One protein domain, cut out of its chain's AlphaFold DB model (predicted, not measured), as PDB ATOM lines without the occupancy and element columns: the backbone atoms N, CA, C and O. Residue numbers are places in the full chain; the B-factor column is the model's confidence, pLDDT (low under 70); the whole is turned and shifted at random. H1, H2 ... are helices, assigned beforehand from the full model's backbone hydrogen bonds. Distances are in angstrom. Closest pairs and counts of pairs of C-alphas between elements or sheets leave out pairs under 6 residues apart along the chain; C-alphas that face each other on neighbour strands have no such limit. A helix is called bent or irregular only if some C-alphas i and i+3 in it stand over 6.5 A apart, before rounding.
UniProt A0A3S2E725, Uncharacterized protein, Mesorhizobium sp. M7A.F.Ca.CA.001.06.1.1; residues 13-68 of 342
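This is residues 13 to 68 of the 342 residues of an uncharacterized protein of Mesorhizobium sp. M7A.F.Ca.CA.001.06.1.1 (UniProt A0A3S2E725). Three helices make a small packed unit: H2 and H3 run opposite ways as two sides of a frame, and H1 crosses one side of it, its first part on H2 and its last part on H3. H2 and H3 are joined by a tight turn but hardly meet along their lengths, and a short tail follows H3. The printed part has 56 residues with three named helices, in the order H1, H2, H3, and no named strand; the class is all helix. It is compact, with a radius of gyration of the C-alphas of 10.6 A and spans of 29 by 21 by 16 A.

H1, residues 14 to 27, touches H2, residues 33 to 45, with residues 15 to 19 alone, and H2 touches it with residues 40 to 43 alone. Their closest C-alphas, those of Leu 19 and Gly 40, are 6.6 A apart. Their lines are only just about perpendicular, at 71 degrees. H1 touches H3, residues 48 to 62, with residues 22 to 27 alone; the closest C-alphas, those of Leu 27 and Arg 59, are 4.5 A apart. H1 and H3 run the same way at a steep tilt of 49 degrees. H2 and H3 are close but not clearly touching, with the C-alphas of Met 43 and Leu 51 closest at 7.7 A; they run opposite ways at a shallow tilt of 24 degrees. Each O i to N i+4 pair in H1 is within hydrogen-bond range, against 7 of 9 in H2 and 9 of 11 in H3.

H1 begins at C-alpha 14 (25.701, -9.533, 134.071) and is 19.9 A long. H2 is also 19.9 A long and only just irregular, with C-alphas 41 and 44 6.8 A apart. H3, 18.8 A long, is irregular, with C-alphas 57 and 60 7.3 A apart, and ends at C-alpha 62 (14.999, 6.469, 119.334).

The C-alphas farthest apart, those of Pro 14 and Lys 65, are 30.1 A apart. The printed part has no cut, and the links H1 to H2 and H2 to H3 are tight. The mean pLDDT of the printed part is 80.8; residues 13 to 17, 65 and 67 to 68 are under 70.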
ATOM      1  N   MET A  13      22.684  -8.161 137.533       37.19
ATOM      2  CA  MET A  13      22.776  -9.291 136.616       37.19
ATOM      3  C   MET A  13      23.781  -8.924 135.512       37.19
ATOM      4  O   MET A  13      23.658  -7.830 134.956       37.19
ATOM      5  N   PRO A  14      24.726  -9.806 135.134       49.50
ATOM      6  CA  PRO A  14      25.701  -9.533 134.071       49.50
ATOM      7  C   PRO A  14      25.046  -8.986 132.791       49.50
ATOM      8  O   PRO A  14      25.575  -8.093 132.137       49.50
ATOM      9  N   HIS A  15      23.824  -9.447 132.503       54.62
ATOM     10  CA  HIS A  15      22.994  -9.008 131.385       54.62
ATOM     11  C   HIS A  15      22.540  -7.540 131.451       54.62
ATOM     12  O   HIS A  15      22.393  -6.919 130.406       54.62
ATOM     13  N   ALA A  16      22.335  -6.959 132.636       56.94
ATOM     14  CA  ALA A  16      21.886  -5.571 132.775       56.94
ATOM     15  C   ALA A  16      22.982  -4.569 132.374       56.94
ATOM     16  O   ALA A  16      22.698  -3.563 131.721       56.94
ATOM     17  N   ARG A  17      24.240  -4.879 132.711       60.84
ATOM     18  CA  ARG A  17      25.409  -4.101 132.287       60.84
ATOM     19  C   ARG A  17      25.630  -4.217 130.776       60.84
ATOM     20  O   ARG A  17      25.740  -3.196 130.106       60.84
ATOM     21  N   THR A  18      25.568  -5.436 130.234       75.31
ATOM     22  CA  THR A  18      25.680  -5.683 128.786       75.31
ATOM     23  C   THR A  18      24.563  -5.011 127.982       75.31
ATOM     24  O   THR A  18      24.820  -4.485 126.902       75.31
ATOM     25  N   LEU A  19      23.329  -4.986 128.499       81.06
ATOM     26  CA  LEU A  19      22.203  -4.327 127.836       81.06
ATOM     27  C   LEU A  19      22.394  -2.809 127.774       81.06
ATOM     28  O   LEU A  19      22.185  -2.223 126.717       81.06
ATOM     29  N   ARG A  20      22.796  -2.171 128.881       80.88
ATOM     30  CA  ARG A  20      23.056  -0.722 128.899       80.88
ATOM     31  C   ARG A  20      24.184  -0.348 127.946       80.88
ATOM     32  O   ARG A  20      23.978   0.510 127.100       80.88
ATOM     33  N   GLU A  21      25.311  -1.059 128.009       83.94
ATOM     34  CA  GLU A  21      26.443  -0.856 127.094       83.94
ATOM     35  C   GLU A  21      26.007  -0.990 125.621       83.94
ATOM     36  O   GLU A  21      26.342  -0.144 124.790       83.94
ATOM     37  N   LEU A  22      25.187  -2.001 125.300       84.69
ATOM     38  CA  LEU A  22      24.644  -2.208 123.956       84.69
ATOM     39  C   LEU A  22      23.718  -1.068 123.504       84.69
ATOM     40  O   LEU A  22      23.816  -0.615 122.361       84.69
ATOM     41  N   LEU A  23      22.794  -0.633 124.365       85.88
ATOM     42  CA  LEU A  23      21.852   0.445 124.054       85.88
ATOM     43  C   LEU A  23      22.587   1.779 123.877       85.88
ATOM     44  O   LEU A  23      22.319   2.486 122.903       85.88
ATOM     45  N   ASP A  24      23.550   2.083 124.745       85.06
ATOM     46  CA  ASP A  24      24.345   3.311 124.682       85.06
ATOM     47  C   ASP A  24      25.186   3.362 123.395       85.06
ATOM     48  O   ASP A  24      25.161   4.365 122.672       85.06
ATOM     49  N   GLU A  25      25.858   2.258 123.040       86.31
ATOM     50  CA  GLU A  25      26.643   2.155 121.803       86.31
ATOM     51  C   GLU A  25      25.748   2.264 120.553       86.31
ATOM     52  O   GLU A  25      26.038   3.014 119.608       86.31
ATOM     53  N   ALA A  26      24.650   1.505 120.515       85.69
ATOM     54  CA  ALA A  26      23.847   1.344 119.310       85.69
ATOM     55  C   ALA A  26      22.840   2.488 119.108       85.69
ATOM     56  O   ALA A  26      22.829   3.110 118.038       85.69
ATOM     57  N   LEU A  27      22.030   2.809 120.120       82.88
ATOM     58  CA  LEU A  27      20.959   3.806 120.020       82.88
ATOM     59  C   LEU A  27      21.440   5.236 120.270       82.88
ATOM     60  O   LEU A  27      20.872   6.149 119.672       82.88
ATOM     61  N   GLN A  28      22.472   5.451 121.097       81.69
ATOM     62  CA  GLN A  28      22.890   6.798 121.537       81.69
ATOM     63  C   GLN A  28      21.713   7.648 122.059       81.69
ATOM     64  O   GLN A  28      21.612   8.847 121.779       81.69
ATOM     65  N   ALA A  29      20.775   6.993 122.733       79.00
ATOM     66  CA  ALA A  29      19.582   7.560 123.338       79.00
ATOM     67  C   ALA A  29      19.154   6.620 124.469       79.00
ATOM     68  O   ALA A  29      19.419   5.421 124.390       79.00
ATOM     69  N   THR A  30      18.483   7.150 125.490       80.19
ATOM     70  CA  THR A  30      17.975   6.360 126.617       80.19
ATOM     71  C   THR A  30      16.475   6.133 126.429       80.19
ATOM     72  O   THR A  30      15.710   7.088 126.599       80.19
ATOM     73  N   PRO A  31      16.033   4.916 126.056       81.62
ATOM     74  CA  PRO A  31      14.611   4.615 125.957       81.62
ATOM     75  C   PRO A  31      13.922   4.671 127.333       81.62
ATOM     76  O   PRO A  31      14.595   4.557 128.362       81.62
ATOM     77  N   PRO A  32      12.585   4.788 127.374       83.94
ATOM     78  CA  PRO A  32      11.796   4.615 128.590       83.94
ATOM     79  C   PRO A  32      12.083   3.285 129.309       83.94
ATOM     80  O   PRO A  32      12.388   2.270 128.676       83.94
ATOM     81  N   ALA A  33      11.982   3.275 130.643       83.31
ATOM     82  CA  ALA A  33      12.365   2.129 131.475       83.31
ATOM     83  C   ALA A  33      11.553   0.852 131.181       83.31
ATOM     84  O   ALA A  33      12.104  -0.247 131.201       83.31
ATOM     85  N   ASP A  34      10.269   1.001 130.859       82.00
ATOM     86  CA  ASP A  34       9.378  -0.076 130.421       82.00
ATOM     87  C   ASP A  34       9.851  -0.714 129.106       82.00
ATOM     88  O   ASP A  34       9.852  -1.937 128.964       82.00
ATOM     89  N   GLN A  35      10.349   0.088 128.164       84.06
ATOM     90  CA  GLN A  35      10.878  -0.412 126.894       84.06
ATOM     91  C   GLN A  35      12.230  -1.101 127.069       84.06
ATOM     92  O   GLN A  35      12.481  -2.125 126.431       84.06
ATOM     93  N   ILE A  36      13.089  -0.571 127.947       85.25
ATOM     94  CA  ILE A  36      14.361  -1.216 128.304       85.25
ATOM     95  C   ILE A  36      14.098  -2.613 128.874       85.25
ATOM     96  O   ILE A  36      14.787  -3.555 128.485       85.25
ATOM     97  N   ASP A  37      13.091  -2.769 129.735       82.31
ATOM     98  CA  ASP A  37      12.730  -4.071 130.299       82.31
ATOM     99  C   ASP A  37      12.259  -5.058 129.215       82.31
ATOM    100  O   ASP A  37      12.744  -6.190 129.151       82.31
ATOM    101  N   VAL A  38      11.407  -4.623 128.278       82.25
ATOM    102  CA  VAL A  38      10.976  -5.467 127.144       82.25
ATOM    103  C   VAL A  38      12.162  -5.893 126.269       82.25
ATOM    104  O   VAL A  38      12.283  -7.071 125.921       82.25
ATOM    105  N   ILE A  39      13.070  -4.970 125.940       85.06
ATOM    106  CA  ILE A  39      14.283  -5.280 125.163       85.06
ATOM    107  C   ILE A  39      15.199  -6.228 125.953       85.06
ATOM    108  O   ILE A  39      15.752  -7.173 125.386       85.06
ATOM    109  N   GLY A  40      15.322  -6.023 127.264       85.00
ATOM    110  CA  GLY A  40      16.107  -6.870 128.158       85.00
ATOM    111  C   GLY A  40      15.596  -8.304 128.225       85.00
ATOM    112  O   GLY A  40      16.402  -9.231 128.238       85.00
ATOM    113  N   ARG A  41      14.275  -8.510 128.168       83.00
ATOM    114  CA  ARG A  41      13.678  -9.851 128.048       83.00
ATOM    115  C   ARG A  41      13.957 -10.494 126.684       83.00
ATOM    116  O   ARG A  41      14.075 -11.713 126.617       83.00
ATOM    117  N   PHE A  42      14.088  -9.703 125.615       83.75
ATOM    118  CA  PHE A  42      14.384 -10.180 124.252       83.75
ATOM    119  C   PHE A  42      15.829 -10.597 124.031       83.75
ATOM    120  O   PHE A  42      16.090 -11.594 123.354       83.75
ATOM    121  N   MET A  43      16.762  -9.874 124.639       85.81
ATOM    122  CA  MET A  43      18.190 -10.054 124.417       85.81
ATOM    123  C   MET A  43      18.693 -11.508 124.591       85.81
ATOM    124  O   MET A  43      19.405 -11.964 123.694       85.81
ATOM    125  N   PRO A  44      18.318 -12.282 125.637       84.50
ATOM    126  CA  PRO A  44      18.835 -13.642 125.840       84.50
ATOM    127  C   PRO A  44      18.497 -14.634 124.719       84.50
ATOM    128  O   PRO A  44      19.229 -15.598 124.521       84.50
ATOM    129  N   GLY A  45      17.397 -14.414 123.992       82.81
ATOM    130  CA  GLY A  45      16.967 -15.270 122.880       82.81
ATOM    131  C   GLY A  45      17.472 -14.817 121.508       82.81
ATOM    132  O   GLY A  45      17.070 -15.383 120.494       82.81
ATOM    133  N   SER A  46      18.303 -13.775 121.458       86.88
ATOM    134  CA  SER A  46      18.687 -13.100 120.220       86.88
ATOM    135  C   SER A  46      20.162 -13.305 119.866       86.88
ATOM    136  O   SER A  46      21.025 -13.475 120.724       86.88
ATOM    137  N   ASN A  47      20.464 -13.238 118.572       88.94
ATOM    138  CA  ASN A  47      21.819 -13.085 118.078       88.94
ATOM    139  C   ASN A  47      22.293 -11.653 118.360       88.94
ATOM    140  O   ASN A  47      21.738 -10.697 117.815       88.94
ATOM    141  N   ILE A  48      23.328 -11.513 119.189       87.31
ATOM    142  CA  ILE A  48      23.776 -10.208 119.688       87.31
ATOM    143  C   ILE A  48      24.259  -9.263 118.580       87.31
ATOM    144  O   ILE A  48      24.010  -8.061 118.649       87.31
ATOM    145  N   GLU A  49      24.887  -9.792 117.528       87.81
ATOM    146  CA  GLU A  49      25.370  -8.996 116.393       87.81
ATOM    147  C   GLU A  49      24.195  -8.442 115.580       87.81
ATOM    148  O   GLU A  49      24.116  -7.236 115.324       87.81
ATOM    149  N   LEU A  50      23.213  -9.294 115.259       89.94
ATOM    150  CA  LEU A  50      21.993  -8.853 114.582       89.94
ATOM    151  C   LEU A  50      21.200  -7.867 115.445       89.94
ATOM    152  O   LEU A  50      20.691  -6.872 114.920       89.94
ATOM    153  N   LEU A  51      21.120  -8.098 116.760       90.31
ATOM    154  CA  LEU A  51      20.456  -7.189 117.695       90.31
ATOM    155  C   LEU A  51      21.128  -5.813 117.687       90.31
ATOM    156  O   LEU A  51      20.444  -4.804 117.500       90.31
ATOM    157  N   ARG A  52      22.462  -5.765 117.792       90.25
ATOM    158  CA  ARG A  52      23.244  -4.523 117.723       90.25
ATOM    159  C   ARG A  52      22.958  -3.755 116.435       90.25
ATOM    160  O   ARG A  52      22.707  -2.551 116.475       90.25
ATOM    161  N   HIS A  53      22.969  -4.427 115.288       90.62
ATOM    162  CA  HIS A  53      22.714  -3.775 114.000       90.62
ATOM    163  C   HIS A  53      21.258  -3.343 113.827       90.62
ATOM    164  O   HIS A  53      20.994  -2.307 113.214       90.62
ATOM    165  N   SER A  54      20.318  -4.087 114.404       91.94
ATOM    166  CA  SER A  54      18.904  -3.702 114.436       91.94
ATOM    167  C   SER A  54      18.695  -2.428 115.250       91.94
ATOM    168  O   SER A  54      18.007  -1.513 114.805       91.94
ATOM    169  N   LEU A  55      19.356  -2.324 116.404       91.25
ATOM    170  CA  LEU A  55      19.341  -1.119 117.233       91.25
ATOM    171  C   LEU A  55      19.985   0.073 116.511       91.25
ATOM    172  O   LEU A  55      19.406   1.157 116.498       91.25
ATOM    173  N   LYS A  56      21.132  -0.114 115.840       92.00
ATOM    174  CA  LYS A  56      21.791   0.958 115.063       92.00
ATOM    175  C   LYS A  56      20.869   1.552 113.990       92.00
ATOM    176  O   LYS A  56      20.860   2.767 113.808       92.00
ATOM    177  N   GLU A  57      20.054   0.731 113.330       91.38
ATOM    178  CA  GLU A  57      19.069   1.191 112.337       91.38
ATOM    179  C   GLU A  57      17.934   2.020 112.964       91.38
ATOM    180  O   GLU A  57      17.411   2.952 112.351       91.38
ATOM    181  N   LEU A  58      17.593   1.738 114.222       90.12
ATOM    182  CA  LEU A  58      16.556   2.449 114.969       90.12
ATOM    183  C   LEU A  58      17.058   3.691 115.706       90.12
ATOM    184  O   LEU A  58      16.247   4.419 116.280       90.12
ATOM    185  N   ARG A  59      18.358   4.003 115.637       89.44
ATOM    186  CA  ARG A  59      18.970   5.179 116.277       89.44
ATOM    187  C   ARG A  59      18.205   6.476 115.997       89.44
ATOM    188  O   ARG A  59      17.949   7.253 116.911       89.44
ATOM    189  N   ALA A  60      17.824   6.725 114.744       83.88
ATOM    190  CA  ALA A  60      17.107   7.949 114.378       83.88
ATOM    191  C   ALA A  60      15.676   7.993 114.939       83.88
ATOM    192  O   ALA A  60      15.154   9.075 115.198       83.88
ATOM    193  N   VAL A  61      15.044   6.831 115.129       82.88
ATOM    194  CA  VAL A  61      13.705   6.706 115.723       82.88
ATOM    195  C   VAL A  61      13.782   6.920 117.233       82.88
ATOM    196  O   VAL A  61      12.998   7.693 117.770       82.88
ATOM    197  N   ALA A  62      14.778   6.329 117.894       79.81
ATOM    198  CA  ALA A  62      14.999   6.469 119.334       79.81
ATOM    199  C   ALA A  62      15.344   7.905 119.775       79.81
ATOM    200  O   ALA A  62      15.192   8.240 120.941       79.81
ATOM    201  N   LYS A  63      15.775   8.779 118.857       79.94
ATOM    202  CA  LYS A  63      16.007  10.209 119.137       79.94
ATOM    203  C   LYS A  63      14.751  11.081 119.009       79.94
ATOM    204  O   LYS A  63      14.801  12.266 119.333       79.94
ATOM    205  N   ARG A  64      13.629  10.543 118.513       80.75
ATOM    206  CA  ARG A  64      12.366  11.294 118.386       80.75
ATOM    207  C   ARG A  64      11.673  11.398 119.748       80.75
ATOM    208  O   ARG A  64      11.895  10.569 120.625       80.75
ATOM    209  N   LYS A  65      10.826  12.423 119.919       66.62
ATOM    210  CA  LYS A  65      10.016  12.608 121.141       66.62
ATOM    211  C   LYS A  65       8.942  11.531 121.304       66.62
ATOM    212  O   LYS A  65       8.593  11.196 122.427       66.62
ATOM    213  N   ASP A  66       8.445  10.995 120.193       70.12
ATOM    214  CA  ASP A  66       7.489   9.894 120.189       70.12
ATOM    215  C   ASP A  66       8.225   8.560 120.003       70.12
ATOM    216  O   ASP A  66       8.632   8.202 118.894       70.12
ATOM    217  N   GLN A  67       8.460   7.869 121.121       67.56
ATOM    218  CA  GLN A  67       9.152   6.577 121.185       67.56
ATOM    219  C   GLN A  67       8.196   5.422 121.496       67.56
ATOM    220  O   GLN A  67       8.668   4.338 121.823       67.56
ATOM    221  N   THR A  68       6.876   5.620 121.416       66.06
ATOM    222  CA  THR A  68       5.858   4.676 121.931       66.06
ATOM    223  C   THR A  68       5.916   3.252 121.348       66.06
ATOM    224  O   THR A  68       5.286   2.360 121.900       66.06
TER     225      THR A  68